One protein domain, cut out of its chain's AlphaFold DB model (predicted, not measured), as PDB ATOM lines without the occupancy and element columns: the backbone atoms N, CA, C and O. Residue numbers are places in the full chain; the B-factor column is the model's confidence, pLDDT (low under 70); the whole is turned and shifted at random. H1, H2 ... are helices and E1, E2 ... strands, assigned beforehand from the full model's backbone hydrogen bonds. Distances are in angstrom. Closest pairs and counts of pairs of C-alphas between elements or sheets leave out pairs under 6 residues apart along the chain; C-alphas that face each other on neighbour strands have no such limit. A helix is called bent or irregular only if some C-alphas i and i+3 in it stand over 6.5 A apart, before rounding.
ATOM      1  N   SER A   5      76.379  63.712  63.504       58.75
ATOM      2  CA  SER A   5      75.961  63.382  64.872       58.75
ATOM      3  C   SER A   5      76.921  62.456  65.631       58.75
ATOM      4  O   SER A   5      77.060  62.586  66.845       58.75
ATOM      5  N   HIS A   6      77.586  61.516  64.952       65.56
ATOM      6  CA  HIS A   6      78.529  60.596  65.595       65.56
ATOM      7  C   HIS A   6      79.823  61.310  65.999       65.56
ATOM      8  O   HIS A   6      80.355  61.048  67.075       65.56
ATOM      9  N   LEU A   7      80.305  62.247  65.175       64.94
ATOM     10  CA  LEU A   7      81.485  63.028  65.525       64.94
ATOM     11  C   LEU A   7      81.186  64.000  66.667       64.94
ATOM     12  O   LEU A   7      81.959  64.071  67.611       64.94
ATOM     13  N   ILE A   8      80.038  64.680  66.632       66.88
ATOM     14  CA  ILE A   8      79.602  65.556  67.730       66.88
ATOM     15  C   ILE A   8      79.549  64.787  69.052       66.88
ATOM     16  O   ILE A   8      79.984  65.297  70.083       66.88
ATOM     17  N   ARG A   9      79.055  63.544  69.023       69.81
ATOM     18  CA  ARG A   9      79.052  62.673  70.196       69.81
ATOM     19  C   ARG A   9      80.470  62.386  70.693       69.81
ATOM     20  O   ARG A   9      80.691  62.525  71.886       69.81
ATOM     21  N   LYS A  10      81.418  62.077  69.802       72.81
ATOM     22  CA  LYS A  10      82.830  61.883  70.174       72.81
ATOM     23  C   LYS A  10      83.464  63.135  70.777       72.81
ATOM     24  O   LYS A  10      84.136  63.022  71.789       72.81
ATOM     25  N   VAL A  11      83.201  64.320  70.216       71.56
ATOM     26  CA  VAL A  11      83.674  65.594  70.794       71.56
ATOM     27  C   VAL A  11      83.128  65.768  72.212       71.56
ATOM     28  O   VAL A  11      83.853  66.141  73.127       71.56
ATOM     29  N   VAL A  12      81.836  65.493  72.406       70.75
ATOM     30  CA  VAL A  12      81.187  65.588  73.718       70.75
ATOM     31  C   VAL A  12      81.735  64.547  74.696       70.75
ATOM     32  O   VAL A  12      81.944  64.882  75.857       70.75
ATOM     33  N   GLU A  13      81.975  63.314  74.250       75.69
ATOM     34  CA  GLU A  13      82.577  62.242  75.053       75.69
ATOM     35  C   GLU A  13      84.004  62.608  75.479       75.69
ATOM     36  O   GLU A  13      84.303  62.545  76.664       75.69
ATOM     37  N   GLU A  14      84.840  63.114  74.572       74.12
ATOM     38  CA  GLU A  14      86.206  63.555  74.888       74.12
ATOM     39  C   GLU A  14      86.213  64.732  75.879       74.12
ATOM     40  O   GLU A  14      86.986  64.760  76.834       74.12
ATOM     41  N   LEU A  15      85.289  65.687  75.727       71.44
ATOM     42  CA  LEU A  15      85.122  66.780  76.693       71.44
ATOM     43  C   LEU A  15      84.613  66.291  78.057       71.44
ATOM     44  O   LEU A  15      84.946  66.881  79.088       71.44
ATOM     45  N   LEU A  16      83.802  65.231  78.084       71.00
ATOM     46  CA  LEU A  16      83.382  64.579  79.321       71.00
ATOM     47  C   LEU A  16      84.544  63.835  79.975       71.00
ATOM     48  O   LEU A  16      84.699  63.954  81.185       71.00
ATOM     49  N   GLU A  17      85.374  63.127  79.212       72.69
ATOM     50  CA  GLU A  17      86.593  62.489  79.718       72.69
ATOM     51  C   GLU A  17      87.537  63.523  80.329       72.69
ATOM     52  O   GLU A  17      87.973  63.342  81.461       72.69
ATOM     53  N   TRP A  18      87.762  64.652  79.654       67.75
ATOM     54  CA  TRP A  18      88.507  65.785  80.212       67.75
ATOM     55  C   TRP A  18      87.909  66.278  81.526       67.75
ATOM     56  O   TRP A  18      88.627  66.507  82.500       67.75
ATOM     57  N   LYS A  19      86.581  66.407  81.578       65.31
ATOM     58  CA  LYS A  19      85.879  66.799  82.798       65.31
ATOM     59  C   LYS A  19      86.100  65.778  83.918       65.31
ATOM     60  O   LYS A  19      86.466  66.185  85.014       65.31
ATOM     61  N   PHE A  20      85.932  64.483  83.658       65.12
ATOM     62  CA  PHE A  20      86.130  63.428  84.657       65.12
ATOM     63  C   PHE A  20      87.589  63.313  85.102       65.12
ATOM     64  O   PHE A  20      87.847  63.209  86.298       65.12
ATOM     65  N   ALA A  21      88.542  63.402  84.173       64.81
ATOM     66  CA  ALA A  21      89.965  63.441  84.480       64.81
ATOM     67  C   ALA A  21      90.284  64.631  85.395       64.81
ATOM     68  O   ALA A  21      90.901  64.445  86.435       64.81
ATOM     69  N   SER A  22      89.772  65.829  85.088       60.25
ATOM     70  CA  SER A  22      89.966  67.022  85.927       60.25
ATOM     71  C   SER A  22      89.238  66.977  87.282       60.25
ATOM     72  O   SER A  22      89.695  67.603  88.232       60.25
ATOM     73  N   ALA A  51      90.337  69.338  49.287       81.62
ATOM     74  CA  ALA A  51      90.190  70.589  50.020       81.62
ATOM     75  C   ALA A  51      90.103  70.312  51.524       81.62
ATOM     76  O   ALA A  51      89.405  69.393  51.961       81.62
ATOM     77  N   ARG A  52      90.803  71.123  52.317       87.75
ATOM     78  CA  ARG A  52      90.693  71.128  53.778       87.75
ATOM     79  C   ARG A  52      90.165  72.473  54.219       87.75
ATOM     80  O   ARG A  52      90.742  73.479  53.838       87.75
ATOM     81  N   ILE A  53      89.119  72.487  55.022       87.75
ATOM     82  CA  ILE A  53      88.597  73.710  55.631       87.75
ATOM     83  C   ILE A  53      88.927  73.647  57.118       87.75
ATOM     84  O   ILE A  53      88.758  72.581  57.710       87.75
ATOM     85  N   PHE A  54      89.421  74.730  57.702       89.06
ATOM     86  CA  PHE A  54      89.749  74.848  59.121       89.06
ATOM     87  C   PHE A  54      88.906  75.938  59.770       89.06
ATOM     88  O   PHE A  54      88.660  76.972  59.153       89.06
ATOM     89  N   ASP A  55      88.489  75.685  61.005       88.38
ATOM     90  CA  ASP A  55      87.801  76.649  61.859       88.38
ATOM     91  C   ASP A  55      88.030  76.276  63.333       88.38
ATOM     92  O   ASP A  55      88.403  75.141  63.659       88.38
ATOM     93  N   GLU A  56      87.774  77.209  64.240       88.50
ATOM     94  CA  GLU A  56      87.891  77.001  65.673       88.50
ATOM     95  C   GLU A  56      86.694  77.564  66.445       88.50
ATOM     96  O   GLU A  56      86.111  78.601  66.129       88.50
ATOM     97  N   LEU A  57      86.320  76.873  67.520       88.00
ATOM     98  CA  LEU A  57      85.209  77.270  68.371       88.00
ATOM     99  C   LEU A  57      85.658  77.352  69.814       88.00
ATOM    100  O   LEU A  57      86.189  76.394  70.373       88.00
ATOM    101  N   TRP A  58      85.352  78.476  70.446       86.00
ATOM    102  CA  TRP A  58      85.505  78.617  71.883       86.00
ATOM    103  C   TRP A  58      84.374  77.902  72.627       86.00
ATOM    104  O   TRP A  58      83.195  78.034  72.282       86.00
ATOM    105  N   THR A  59      84.728  77.179  73.686       80.94
ATOM    106  CA  THR A  59      83.786  76.599  74.640       80.94
ATOM    107  C   THR A  59      84.307  76.731  76.068       80.94
ATOM    108  O   THR A  59      85.510  76.720  76.326       80.94
ATOM    109  N   PHE A  60      83.385  76.836  77.023       77.12
ATOM    110  CA  PHE A  60      83.705  76.856  78.445       77.12
ATOM    111  C   PHE A  60      83.245  75.561  79.104       77.12
ATOM    112  O   PHE A  60      82.052  75.241  79.107       77.12
ATOM    113  N   LEU A  61      84.187  74.838  79.705       71.62
ATOM    114  CA  LEU A  61      83.920  73.617  80.449       71.62
ATOM    115  C   LEU A  61      84.038  73.896  81.948       71.62
ATOM    116  O   LEU A  61      85.121  74.164  82.462       71.62
ATOM    117  N   LYS A  62      82.914  73.818  82.670       66.00
ATOM    118  CA  LYS A  62      82.899  73.958  84.130       66.00
ATOM    119  C   LYS A  62      82.837  72.602  84.817       66.00
ATOM    120  O   LYS A  62      81.875  71.847  84.649       66.00
ATOM    121  N   VAL A  63      83.829  72.360  85.657       63.53
ATOM    122  CA  VAL A  63      83.917  71.205  86.543       63.53
ATOM    123  C   VAL A  63      83.113  71.453  87.822       63.53
ATOM    124  O   VAL A  63      83.030  72.585  88.305       63.53
ATOM    125  N   ARG A  64      82.472  70.412  88.375       55.75
ATOM    126  CA  ARG A  64      81.573  70.546  89.535       55.75
ATOM    127  C   ARG A  64      82.292  71.043  90.796       55.75
ATOM    128  O   ARG A  64      81.720  71.824  91.556       55.75
ATOM    129  N   ARG A  65      83.514  70.561  91.029       50.94
ATOM    130  CA  ARG A  65      84.390  70.907  92.160       50.94
ATOM    131  C   ARG A  65      85.809  71.170  91.652       50.94
ATOM    132  O   ARG A  65      86.735  70.457  91.999       50.94
ATOM    133  N   GLY A  66      85.957  72.161  90.780       57.50
ATOM    134  CA  GLY A  66      87.246  72.479  90.174       57.50
ATOM    135  C   GLY A  66      87.224  73.804  89.430       57.50
ATOM    136  O   GLY A  66      86.205  74.503  89.391       57.50
ATOM    137  N   LEU A  67      88.370  74.141  88.845       58.84
ATOM    138  CA  LEU A  67      88.500  75.299  87.973       58.84
ATOM    139  C   LEU A  67      87.684  75.084  86.690       58.84
ATOM    140  O   LEU A  67      87.463  73.961  86.235       58.84
ATOM    141  N   GLY A  68      87.165  76.178  86.139       66.19
ATOM    142  CA  GLY A  68      86.596  76.162  84.797       66.19
ATOM    143  C   GLY A  68      87.715  76.273  83.770       66.19
ATOM    144  O   GLY A  68      88.643  77.055  83.967       66.19
ATOM    145  N   TYR A  69      87.601  75.531  82.677       71.56
ATOM    146  CA  TYR A  69      88.569  75.542  81.589       71.56
ATOM    147  C   TYR A  69      87.967  76.239  80.371       71.56
ATOM    148  O   TYR A  69      86.871  75.901  79.915       71.56
ATOM    149  N   ASN A  70      88.696  77.222  79.849       79.44
ATOM    150  CA  ASN A  70      88.447  77.762  78.519       79.44
ATOM    151  C   ASN A  70      89.113  76.817  77.525       79.44
ATOM    152  O   ASN A  70      90.328  76.661  77.566       79.44
ATOM    153  N   LEU A  71      88.324  76.183  76.667       82.81
ATOM    154  CA  LEU A  71      88.818  75.225  75.688       82.81
ATOM    155  C   LEU A  71      88.464  75.702  74.287       82.81
ATOM    156  O   LEU A  71      87.392  76.261  74.050       82.81
ATOM    157  N   TRP A  72      89.365  75.446  73.351       88.00
ATOM    158  CA  TRP A  72      89.121  75.631  71.933       88.00
ATOM    159  C   TRP A  72      88.957  74.271  71.277       88.00
ATOM    160  O   TRP A  72      89.790  73.378  71.436       88.00
ATOM    161  N   VAL A  73      87.856  74.112  70.551       88.06
ATOM    162  CA  VAL A  73      87.646  72.977  69.661       88.06
ATOM    163  C   VAL A  73      88.121  73.404  68.287       88.06
ATOM    164  O   VAL A  73      87.519  74.268  67.656       88.06
ATOM    165  N   TRP A  74      89.208  72.801  67.838       90.12
ATOM    166  CA  TRP A  74      89.723  72.969  66.490       90.12
ATOM    167  C   TRP A  74      89.033  71.965  65.588       90.12
ATOM    168  O   TRP A  74      89.033  70.772  65.889       90.12
ATOM    169  N   VAL A  75      88.455  72.432  64.489       88.50
ATOM    170  CA  VAL A  75      87.685  71.615  63.556       88.50
ATOM    171  C   VAL A  75      88.318  71.712  62.179       88.50
ATOM    172  O   VAL A  75      88.734  72.778  61.733       88.50
ATOM    173  N   SER A  76      88.371  70.589  61.471       88.00
ATOM    174  CA  SER A  76      88.676  70.594  60.050       88.00
ATOM    175  C   SER A  76      87.743  69.686  59.277       88.00
ATOM    176  O   SER A  76      87.399  68.605  59.736       88.00
ATOM    177  N   HIS A  77      87.333  70.114  58.088       85.38
ATOM    178  CA  HIS A  77      86.657  69.254  57.127       85.38
ATOM    179  C   HIS A  77      87.616  68.951  55.985       85.38
ATOM    180  O   HIS A  77      87.986  69.853  55.237       85.38
ATOM    181  N   ALA A  78      88.003  67.687  55.842       84.62
ATOM    182  CA  ALA A  78      88.798  67.217  54.717       84.62
ATOM    183  C   ALA A  78      87.930  66.296  53.856       84.62
ATOM    184  O   ALA A  78      87.473  65.258  54.331       84.62
ATOM    185  N   ASP A  79      87.675  66.689  52.606       77.38
ATOM    186  CA  ASP A  79      86.813  65.947  51.668       77.38
ATOM    187  C   ASP A  79      85.405  65.643  52.225       77.38
ATOM    188  O   ASP A  79      84.855  64.559  52.031       77.38
ATOM    189  N   GLY A  80      84.827  66.583  52.981       74.12
ATOM    190  CA  GLY A  80      83.517  66.414  53.626       74.12
ATOM    191  C   GLY A  80      83.522  65.497  54.855       74.12
ATOM    192  O   GLY A  80      82.470  65.271  55.450       74.12
ATOM    193  N   VAL A  81      84.689  64.988  55.263       79.94
ATOM    194  CA  VAL A  81      84.862  64.248  56.515       79.94
ATOM    195  C   VAL A  81      85.331  65.216  57.601       79.94
ATOM    196  O   VAL A  81      86.384  65.838  57.435       79.94
ATOM    197  N   PRO A  82      84.580  65.359  58.703       80.75
ATOM    198  CA  PRO A  82      84.983  66.227  59.794       80.75
ATOM    199  C   PRO A  82      86.024  65.549  60.705       80.75
ATOM    200  O   PRO A  82      85.959  64.350  60.981       80.75
ATOM    201  N   PHE A  83      86.967  66.347  61.190       85.44
ATOM    202  CA  PHE A  83      88.044  66.025  62.122       85.44
ATOM    203  C   PHE A  83      88.079  67.102  63.201       85.44
ATOM    204  O   PHE A  83      87.721  68.251  62.935       85.44
ATOM    205  N   PHE A  84      88.531  66.758  64.403       87.88
ATOM    206  CA  PHE A  84      88.677  67.742  65.467       87.88
ATOM    207  C   PHE A  84      89.811  67.396  66.431       87.88
ATOM    208  O   PHE A  84      90.301  66.270  66.455       87.88
ATOM    209  N   THR A  85      90.210  68.385  67.223       88.19
ATOM    210  CA  THR A  85      90.990  68.218  68.455       88.19
ATOM    211  C   THR A  85      90.576  69.309  69.438       88.19
ATOM    212  O   THR A  85      90.076  70.361  69.030       88.19
ATOM    213  N   VAL A  86      90.799  69.090  70.729       86.31
ATOM    214  CA  VAL A  86      90.553  70.097  71.770       86.31
ATOM    215  C   VAL A  86      91.879  70.568  72.373       86.31
ATOM    216  O   VAL A  86      92.817  69.781  72.507       86.31
ATOM    217  N   GLY A  87      91.975  71.852  72.718       86.25
ATOM    218  CA  GLY A  87      93.120  72.408  73.442       86.25
ATOM    219  C   GLY A  87      93.120  73.932  73.486       86.25
ATOM    220  O   GLY A  87      92.063  74.561  73.447       86.25
ATOM    221  N   ASP A  88      94.310  74.519  73.570       88.75
ATOM    222  CA  ASP A  88      94.497  75.968  73.566       88.75
ATOM    223  C   ASP A  88      94.335  76.547  72.154       88.75
ATOM    224  O   ASP A  88      94.467  75.843  71.149       88.75
ATOM    225  N   ARG A  89      94.066  77.858  72.052       91.00
ATOM    226  CA  ARG A  89      94.048  78.567  70.760       91.00
ATOM    227  C   ARG A  89      95.469  78.912  70.316       91.00
ATOM    228  O   ARG A  89      95.842  80.080  70.245       91.00
ATOM    229  N   ASP A  90      96.276  77.888  70.075       90.44
ATOM    230  CA  ASP A  90      97.666  78.025  69.674       90.44
ATOM    231  C   ASP A  90      98.056  77.124  68.489       90.44
ATOM    232  O   ASP A  90      97.349  76.198  68.080       90.44
ATOM    233  N   TYR A  91      99.237  77.399  67.931       90.75
ATOM    234  CA  TYR A  91      99.796  76.609  66.835       90.75
ATOM    235  C   TYR A  91     100.035  75.147  67.230       90.75
ATOM    236  O   TYR A  91      99.900  74.257  66.394       90.75
ATOM    237  N   ARG A  92     100.379  74.869  68.494       92.44
ATOM    238  CA  ARG A  92     100.665  73.508  68.964       92.44
ATOM    239  C   ARG A  92      99.432  72.619  68.842       92.44
ATOM    240  O   ARG A  92      99.533  71.498  68.342       92.44
ATOM    241  N   THR A  93      98.284  73.114  69.287       89.88
ATOM    242  CA  THR A  93      97.014  72.389  69.228       89.88
ATOM    243  C   THR A  93      96.544  72.252  67.785       89.88
ATOM    244  O   THR A  93      96.202  71.150  67.355       89.88
ATOM    245  N   PHE A  94      96.650  73.318  66.990       92.00
ATOM    246  CA  PHE A  94      96.400  73.252  65.552       92.00
ATOM    247  C   PHE A  94      97.267  72.199  64.843       92.00
ATOM    248  O   PHE A  94      96.766  71.398  64.054       92.00
ATOM    249  N   TYR A  95      98.566  72.148  65.142       91.94
ATOM    250  CA  TYR A  95      99.487  71.203  64.521       91.94
ATOM    251  C   TYR A  95      99.095  69.751  64.819       91.94
ATOM    252  O   TYR A  95      99.157  68.909  63.925       91.94
ATOM    253  N   ARG A  96      98.604  69.462  66.036       91.62
ATOM    254  CA  ARG A  96      98.059  68.139  66.395       91.62
ATOM    255  C   ARG A  96      96.875  67.743  65.514       91.62
ATOM    256  O   ARG A  96      96.798  66.589  65.103       91.62
ATOM    257  N   LEU A  97      95.981  68.676  65.184       90.56
ATOM    258  CA  LEU A  97      94.927  68.419  64.199       90.56
ATOM    259  C   LEU A  97      95.537  68.164  62.820       90.56
ATOM    260  O   LEU A  97      95.256  67.149  62.189       90.56
ATOM    261  N   PHE A  98      96.403  69.073  62.372       89.69
ATOM    262  CA  PHE A  98      96.935  69.101  61.016       89.69
ATOM    263  C   PHE A  98      97.670  67.816  60.613       89.69
ATOM    264  O   PHE A  98      97.462  67.318  59.503       89.69
ATOM    265  N   VAL A  99      98.499  67.254  61.502       89.12
ATOM    266  CA  VAL A  99      99.261  66.022  61.218       89.12
ATOM    267  C   VAL A  99      98.374  64.791  61.037       89.12
ATOM    268  O   VAL A  99      98.773  63.847  60.358       89.12
ATOM    269  N   ASN A 100      97.163  64.813  61.597       85.81
ATOM    270  CA  ASN A 100      96.199  63.718  61.501       85.81
ATOM    271  C   ASN A 100      95.302  63.814  60.254       85.81
ATOM    272  O   ASN A 100      94.565  62.873  59.951       85.81
ATOM    273  N   LEU A 101      95.358  64.922  59.506       86.19
ATOM    274  CA  LEU A 101      94.517  65.121  58.329       86.19
ATOM    275  C   LEU A 101      95.076  64.418  57.084       86.19
ATOM    276  O   LEU A 101      96.276  64.501  56.798       86.19
ATOM    277  N   PRO A 102      94.213  63.830  56.233       84.75
ATOM    278  CA  PRO A 102      94.639  63.313  54.934       84.75
ATOM    279  C   PRO A 102      95.207  64.452  54.085       84.75
ATOM    280  O   PRO A 102      94.655  65.549  54.121       84.75
ATOM    281  N   ARG A 103      96.309  64.232  53.348       82.38
ATOM    282  CA  ARG A 103      96.980  65.277  52.536       82.38
ATOM    283  C   ARG A 103      95.981  66.049  51.665       82.38
ATOM    284  O   ARG A 103      95.186  65.426  50.971       82.38
ATOM    285  N   GLY A 104      96.052  67.377  51.726       80.06
ATOM    286  CA  GLY A 104      95.191  68.304  50.992       80.06
ATOM    287  C   GLY A 104      95.966  69.071  49.926       80.06
ATOM    288  O   GLY A 104      97.168  69.290  50.074       80.06
ATOM    289  N   GLU A 105      95.285  69.467  48.855       83.00
ATOM    290  CA  GLU A 105      95.852  70.305  47.792       83.00
ATOM    291  C   GLU A 105      95.672  71.799  48.069       83.00
ATOM    292  O   GLU A 105      96.528  72.590  47.674       83.00
ATOM    293  N   VAL A 106      94.582  72.169  48.746       86.06
ATOM    294  CA  VAL A 106      94.233  73.545  49.115       86.06
ATOM    295  C   VAL A 106      93.721  73.548  50.550       86.06
ATOM    296  O   VAL A 106      93.005  72.627  50.959       86.06
ATOM    297  N   ASN A 107      94.103  74.570  51.310       88.00
ATOM    298  CA  ASN A 107      93.635  74.773  52.671       88.00
ATOM    299  C   ASN A 107      92.831  76.073  52.743       88.00
ATOM    300  O   ASN A 107      93.336  77.125  52.367       88.00
ATOM    301  N   TYR A 108      91.612  75.997  53.250       87.19
ATOM    302  CA  TYR A 108      90.706  77.114  53.451       87.19
ATOM    303  C   TYR A 108      90.573  77.391  54.941       87.19
ATOM    304  O   TYR A 108      90.402  76.464  55.729       87.19
ATOM    305  N   SER A 109      90.649  78.652  55.330       86.56
ATOM    306  CA  SER A 109      90.324  79.101  56.686       86.56
ATOM    307  C   SER A 109      90.057  80.603  56.663       86.56
ATOM    308  O   SER A 109      90.110  81.236  55.605       86.56
ATOM    309  N   ASP A 110      89.823  81.189  57.829       82.31
ATOM    310  CA  ASP A 110      89.827  82.637  58.002       82.31
ATOM    311  C   ASP A 110      91.263  83.226  57.967       82.31
ATOM    312  O   ASP A 110      92.232  82.572  57.563       82.31
ATOM    313  N   GLN A 111      91.403  84.494  58.366       81.06
ATOM    314  CA  GLN A 111      92.687  85.207  58.415       81.06
ATOM    315  C   GLN A 111      93.463  85.000  59.725       81.06
ATOM    316  O   GLN A 111      94.399  85.755  60.009       81.06
ATOM    317  N   TYR A 112      93.099  84.019  60.554       85.69
ATOM    318  CA  TYR A 112      93.787  83.820  61.818       85.69
ATOM    319  C   TYR A 112      95.260  83.428  61.604       85.69
ATOM    320  O   TYR A 112      95.606  82.606  60.756       85.69
ATOM    321  N   GLN A 113      96.158  84.040  62.386       87.44
ATOM    322  CA  GLN A 113      97.611  83.986  62.163       87.44
ATOM    323  C   GLN A 113      98.179  82.562  62.160       87.44
ATOM    324  O   GLN A 113      99.119  82.279  61.421       87.44
ATOM    325  N   VAL A 114      97.590  81.653  62.943       87.75
ATOM    326  CA  VAL A 114      98.011  80.245  63.012       87.75
ATOM    327  C   VAL A 114      97.910  79.556  61.648       87.75
ATOM    328  O   VAL A 114      98.715  78.675  61.355       87.75
ATOM    329  N   TYR A 115      96.991  79.985  60.782       87.25
ATOM    330  CA  TYR A 115      96.788  79.391  59.464       87.25
ATOM    331  C   TYR A 115      97.764  79.893  58.397       87.25
ATOM    332  O   TYR A 115      97.907  79.241  57.368       87.25
ATOM    333  N   GLN A 116      98.520  80.968  58.645       86.25
ATOM    334  CA  GLN A 116      99.492  81.501  57.674       86.25
ATOM    335  C   GLN A 116     100.626  80.515  57.347       86.25
ATOM    336  O   GLN A 116     101.283  80.623  56.316       86.25
ATOM    337  N   VAL A 117     100.843  79.523  58.212       86.19
ATOM    338  CA  VAL A 117     101.799  78.422  58.005       86.19
ATOM    339  C   VAL A 117     101.338  77.402  56.954       86.19
ATOM    340  O   VAL A 117     102.113  76.531  56.555       86.19
ATOM    341  N   LEU A 118     100.071  77.452  56.532       86.25
ATOM    342  CA  LEU A 118      99.490  76.498  55.597       86.25
ATOM    343  C   LEU A 118      99.951  76.785  54.166       86.25
ATOM    344  O   LEU A 118      99.777  77.869  53.618       86.25
ATOM    345  N   TYR A 119     100.490  75.763  53.507       83.25
ATOM    346  CA  TYR A 119     100.799  75.839  52.082       83.25
ATOM    347  C   TYR A 119      99.509  75.876  51.252       83.25
ATOM    348  O   TYR A 119      98.579  75.119  51.534       83.25
ATOM    349  N   LYS A 120      99.457  76.718  50.208       85.38
ATOM    350  CA  LYS A 120      98.245  76.940  49.388       85.38
ATOM    351  C   LYS A 120      97.022  77.266  50.254       85.38
ATOM    352  O   LYS A 120      95.959  76.655  50.120       85.38
ATOM    353  N   HIS A 121      97.229  78.195  51.180       86.81
ATOM    354  CA  HIS A 121      96.183  78.762  52.013       86.81
ATOM    355  C   HIS A 121      95.356  79.770  51.217       86.81
ATOM    356  O   HIS A 121      95.907  80.656  50.566       86.81
ATOM    357  N   VAL A 122      94.040  79.605  51.254       84.06
ATOM    358  CA  VAL A 122      93.069  80.516  50.661       84.06
ATOM    359  C   VAL A 122      92.159  80.999  51.778       84.06
ATOM    360  O   VAL A 122      91.425  80.215  52.378       84.06
ATOM    361  N   THR A 123      92.185  82.301  52.043       79.62
ATOM    362  CA  THR A 123      91.150  82.927  52.863       79.62
ATOM    363  C   THR A 123      89.876  83.008  52.037       79.62
ATOM    364  O   THR A 123      89.846  83.704  51.024       79.62
ATOM    365  N   SER A 124      88.825  82.304  52.445       66.75
ATOM    366  CA  SER A 124      87.526  82.396  51.780       66.75
ATOM    367  C   SER A 124      86.399  82.298  52.789       66.75
ATOM    368  O   SER A 124      86.331  81.322  53.538       66.75
ATOM    369  N   GLU A 125      85.484  83.253  52.735       63.19
ATOM    370  CA  GLU A 125      84.212  83.194  53.456       63.19
ATOM    371  C   GLU A 125      83.225  82.231  52.765       63.19
ATOM    372  O   GLU A 125      82.354  81.671  53.406       63.19
ATOM    373  N   ASP A 126      83.403  81.931  51.473       59.31
ATOM    374  CA  ASP A 126      82.416  81.168  50.688       59.31
ATOM    375  C   ASP A 126      82.406  79.648  50.953       59.31
ATOM    376  O   ASP A 126      81.421  78.960  50.675       59.31
ATOM    377  N   HIS A 127      83.501  79.086  51.477       57.41
ATOM    378  CA  HIS A 127      83.642  77.639  51.697       57.41
ATOM    379  C   HIS A 127      83.238  77.184  53.109       57.41
ATOM    380  O   HIS A 127      83.422  76.017  53.461       57.41
ATOM    381  N   THR A 128      82.652  78.068  53.917       57.88
ATOM    382  CA  THR A 128      82.328  77.801  55.324       57.88
ATOM    383  C   THR A 128      81.006  77.073  55.543       57.88
ATOM    384  O   THR A 128      80.853  76.480  56.600       57.88
ATOM    385  N   GLN A 129      80.071  77.000  54.586       63.91
ATOM    386  CA  GLN A 129      78.703  76.499  54.852       63.91
ATOM    387  C   GLN A 129      78.624  75.111  55.525       63.91
ATOM    388  O   GLN A 129      77.841  74.895  56.456       63.91
ATOM    389  N   ALA A 130      79.429  74.138  55.078       62.94
ATOM    390  CA  ALA A 130      79.443  72.800  55.682       62.94
ATOM    391  C   ALA A 130      80.024  72.826  57.107       62.94
ATOM    392  O   ALA A 130      79.488  72.187  58.018       62.94
ATOM    393  N   VAL A 131      81.085  73.613  57.298       70.44
ATOM    394  CA  VAL A 131      81.721  73.834  58.598       70.44
ATOM    395  C   VAL A 131      80.787  74.593  59.536       70.44
ATOM    396  O   VAL A 131      80.648  74.206  60.687       70.44
ATOM    397  N   GLU A 132      80.050  75.586  59.051       76.00
ATOM    398  CA  GLU A 132      79.068  76.362  59.810       76.00
ATOM    399  C   GLU A 132      77.917  75.500  60.317       76.00
ATOM    400  O   GLU A 132      77.510  75.633  61.475       76.00
ATOM    401  N   SER A 133      77.400  74.594  59.482       76.06
ATOM    402  CA  SER A 133      76.363  73.644  59.891       76.06
ATOM    403  C   SER A 133      76.877  72.706  60.984       76.06
ATOM    404  O   SER A 133      76.225  72.555  62.023       76.06
ATOM    405  N   PHE A 134      78.074  72.134  60.805       76.69
ATOM    406  CA  PHE A 134      78.731  71.318  61.829       76.69
ATOM    407  C   PHE A 134      78.936  72.109  63.130       76.69
ATOM    408  O   PHE A 134      78.543  71.668  64.210       76.69
ATOM    409  N   ASN A 135      79.466  73.323  63.020       79.94
ATOM    410  CA  ASN A 135      79.762  74.217  64.131       79.94
ATOM    411  C   ASN A 135      78.504  74.624  64.890       79.94
ATOM    412  O   ASN A 135      78.492  74.655  66.120       79.94
ATOM    413  N   SER A 136      77.412  74.883  64.176       83.19
ATOM    414  CA  SER A 136      76.112  75.193  64.769       83.19
ATOM    415  C   SER A 136      75.551  74.002  65.548       83.19
ATOM    416  O   SER A 136      75.092  74.158  66.683       83.19
ATOM    417  N   GLN A 137      75.639  72.791  64.988       81.62
ATOM    418  CA  GLN A 137      75.210  71.568  65.673       81.62
ATOM    419  C   GLN A 137      76.081  71.261  66.900       81.62
ATOM    420  O   GLN A 137      75.558  70.880  67.956       81.62
ATOM    421  N   LEU A 138      77.394  71.473  66.789       79.94
ATOM    422  CA  LEU A 138      78.336  71.308  67.887       79.94
ATOM    423  C   LEU A 138      78.032  72.298  69.017       79.94
ATOM    424  O   LEU A 138      77.844  71.873  70.156       79.94
ATOM    425  N   ARG A 139      77.865  73.593  68.712       83.56
ATOM    426  CA  ARG A 139      77.466  74.623  69.692       83.56
ATOM    427  C   ARG A 139      76.169  74.256  70.410       83.56
ATOM    428  O   ARG A 139      76.096  74.352  71.633       83.56
ATOM    429  N   SER A 140      75.159  73.795  69.672       83.25
ATOM    430  CA  SER A 140      73.884  73.359  70.257       83.25
ATOM    431  C   SER A 140      74.065  72.180  71.223       83.25
ATOM    432  O   SER A 140      73.521  72.181  72.332       83.25
ATOM    433  N   SER A 141      74.888  71.203  70.843       80.00
ATOM    434  CA  SER A 141      75.169  70.012  71.654       80.00
ATOM    435  C   SER A 141      75.979  70.345  72.909       80.00
ATOM    436  O   SER A 141      75.623  69.906  74.002       80.00
ATOM    437  N   LEU A 142      76.994  71.205  72.790       76.69
ATOM    438  CA  LEU A 142      77.761  71.727  73.923       76.69
ATOM    439  C   LEU A 142      76.876  72.530  74.886       76.69
ATOM    440  O   LEU A 142      76.952  72.356  76.102       76.69
ATOM    441  N   ALA A 143      75.970  73.360  74.363       79.19
ATOM    442  CA  ALA A 143      75.023  74.105  75.189       79.19
ATOM    443  C   ALA A 143      74.072  73.173  75.960       79.19
ATOM    444  O   ALA A 143      73.746  73.446  77.116       79.19
ATOM    445  N   ARG A 144      73.629  72.065  75.350       77.94
ATOM    446  CA  ARG A 144      72.853  71.026  76.053       77.94
ATOM    447  C   ARG A 144      73.676  70.374  77.159       77.94
ATOM    448  O   ARG A 144      73.216  70.364  78.295       77.94
ATOM    449  N   LEU A 145      74.912  69.970  76.870       71.69
ATOM    450  CA  LEU A 145      75.827  69.391  77.859       71.69
ATOM    451  C   LEU A 145      76.032  70.311  79.076       71.69
ATOM    452  O   LEU A 145      75.988  69.866  80.229       71.69
ATOM    453  N   ALA A 146      76.206  71.612  78.831       69.38
ATOM    454  CA  ALA A 146      76.343  72.614  79.882       69.38
ATOM    455  C   ALA A 146      75.066  72.748  80.735       69.38
ATOM    456  O   ALA A 146      75.144  72.858  81.964       69.38
ATOM    457  N   ARG A 147      73.877  72.709  80.112       71.00
ATOM    458  CA  ARG A 147      72.587  72.747  80.827       71.00
ATOM    459  C   ARG A 147      72.355  71.490  81.656       71.00
ATOM    460  O   ARG A 147      71.998  71.625  82.824       71.00
ATOM    461  N   ASP A 148      72.601  70.313  81.094       67.25
ATOM    462  CA  ASP A 148      72.412  69.032  81.782       67.25
ATOM    463  C   ASP A 148      73.354  68.935  82.987       67.25
ATOM    464  O   ASP A 148      72.927  68.625  84.100       67.25
ATOM    465  N   THR A 149      74.609  69.364  82.818       60.16
ATOM    466  CA  THR A 149      75.568  69.504  83.923       60.16
ATOM    467  C   THR A 149      75.036  70.427  85.026       60.16
ATOM    468  O   THR A 149      75.115  70.100  86.214       60.16
ATOM    469  N   LYS A 150      74.463  71.583  84.666       60.78
ATOM    470  CA  LYS A 150      73.888  72.535  85.631       60.78
ATOM    471  C   LYS A 150      72.657  71.962  86.341       60.78
ATOM    472  O   LYS A 150      72.502  72.184  87.544       60.78
ATOM    473  N   ALA A 151      71.798  71.236  85.627       53.41
ATOM    474  CA  ALA A 151      70.601  70.602  86.174       53.41
ATOM    475  C   ALA A 151      70.957  69.498  87.184       53.41
ATOM    476  O   ALA A 151      70.468  69.537  88.313       53.41
ATOM    477  N   VAL A 152      71.882  68.600  86.827       56.06
ATOM    478  CA  VAL A 152      72.397  67.542  87.718       56.06
ATOM    479  C   VAL A 152      73.113  68.129  88.940       56.06
ATOM    480  O   VAL A 152      72.991  67.631  90.058       56.06
ATOM    481  N   THR A 153      73.833  69.240  88.770       54.66
ATOM    482  CA  THR A 153      74.481  69.924  89.902       54.66
ATOM    483  C   THR A 153      73.448  70.487  90.882       54.66
ATOM    484  O   THR A 153      73.601  70.337  92.094       54.66
ATOM    485  N   ARG A 154      72.368  71.098  90.373       54.06
ATOM    486  CA  ARG A 154      71.272  71.625  91.201       54.06
ATOM    487  C   ARG A 154      70.512  70.523  91.937       54.06
ATOM    488  O   ARG A 154      70.142  70.743  93.088       54.06
ATOM    489  N   SER A 155      70.270  69.375  91.302       52.50
ATOM    490  CA  SER A 155      69.571  68.262  91.952       52.50
ATOM    491  C   SER A 155      70.400  67.657  93.083       52.50
ATOM    492  O   SER A 155      69.870  67.491  94.177       52.50
ATOM    493  N   LEU A 156      71.704  67.427  92.875       57.56
ATOM    494  CA  LEU A 156      72.555  66.858  93.925       57.56
ATOM    495  C   LEU A 156      72.810  67.848  95.073       57.56
ATOM    496  O   LEU A 156      72.844  67.429  96.221       57.56
ATOM    497  N   ALA A 157      72.937  69.154  94.801       55.22
ATOM    498  CA  ALA A 157      73.007  70.161  95.867       55.22
ATOM    499  C   ALA A 157      71.737  70.152  96.736       55.22
ATOM    500  O   ALA A 157      71.829  70.209  97.959       55.22
ATOM    501  N   ARG A 158      70.565  70.016  96.102       53.41
ATOM    502  CA  ARG A 158      69.271  69.944  96.789       53.41
ATOM    503  C   ARG A 158      69.118  68.672  97.627       53.41
ATOM    504  O   ARG A 158      68.526  68.746  98.694       53.41
TER     505      ARG A 158
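AT A GLANCE: This is residues 5 to 22 and 51 to 158 of the 164 residues of the protein "Transposase, IS1 family" of Metallosphaera yellowstonensis MK1 (UniProt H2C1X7). A strongly twisted sheet built on the long meander E1 E2 E3 has the long helix H4 running along one face and the shorter H2 over the opposite face, while H1 packs on E3 and E2 and crosses H4. At one end of this rod the small strands E4 and E5 extend the sheet beyond E1, with the short H3 between them in the chain. The printed part has 126 residues, in the order H1 E1 E2 E3 H2 E4 H3 E5 H4, of mixed class; the sheet is mixed, in the order E3 E2 E1 E4 E5. It is compact, with a radius of gyration of the C-alphas of 15.9 A, and spans 56 by 25 by 22 A.

IN THESE COORDINATES: In the sheet, E1 holds residues 51 to 62 over 35.0 A, E2 residues 68 to 78 over 31.5 A, E3 residues 81 to 87 over 20.5 A, E4 residues 106 to 109 and E5 residues 121 to 123. H4, residues 129 to 158, is 43.5 A long and ends at C-alpha 158 at (69.271, 69.944, 96.789). H1, residues 5 to 22, is 25.5 A long and begins at C-alpha 5 at (75.961, 63.382, 64.872). H2 holds residues 91 to 100 over 14.4 A. H3, residues 113 to 117, is irregular, but only just: C-alphas 114 and 117 are 6.54 A apart.

HOW THE PARTS SIT: E1, E2 and E3 form a meander, each strand the antiparallel neighbour of the one before, in two hairpins: N 57 and O 73 are 2.9 A apart, N 83 and O 76 2.7 A. E4 is parallel to E1, with N 108 and O 52 at 2.7 A, and to E5, with N 122 and O 107 at 2.8 A. E3, H2, E4 is a split strand-helix-strand unit, with E2 and E1 between its strands, and E4, H3, E5 is an unsplit one with parallel neighbour strands; both crossovers are right-handed. The sheet makes three layers, with H1 on one face and H2 on the other. H4 lies over E2 and E1 at a height of 8.4 A, on the opposite face from H2; the closest C-alphas of E2 and H4 are those of His 77 and Val 131, 6.9 A apart. H2 has a height of 8.3 A, and the closest C-alphas of E3 and H2, Gly 87 and Thr 93, are 5.7 A apart. H1 touches H4 with residues 8 to 12 alone, at a steep tilt of 42 degrees, the same way; the closest C-alphas, Ile 8 and Leu 138, are 5.9 A apart. H3 only grazes the sheet with residues 115 to 116. In H1 and H4 every O i to N i+4 pair is within hydrogen-bond range; in H2 5 of 6 are, and in H3 0 of 1, beside 1 of 2 O i to N i+3 pairs.

THE WHOLE: The two C-alphas farthest apart, Lys 120 and Arg 158, are 56.0 A apart. Residues 23 to 50 are not printed, and C-alphas 22 and 51 are 36.1 A apart across the cut. The links that are printed whole are tight. The mean pLDDT of the printed part is 76.7; 36 residues are under 70, among them residues 62 to 68 and 148 to 158.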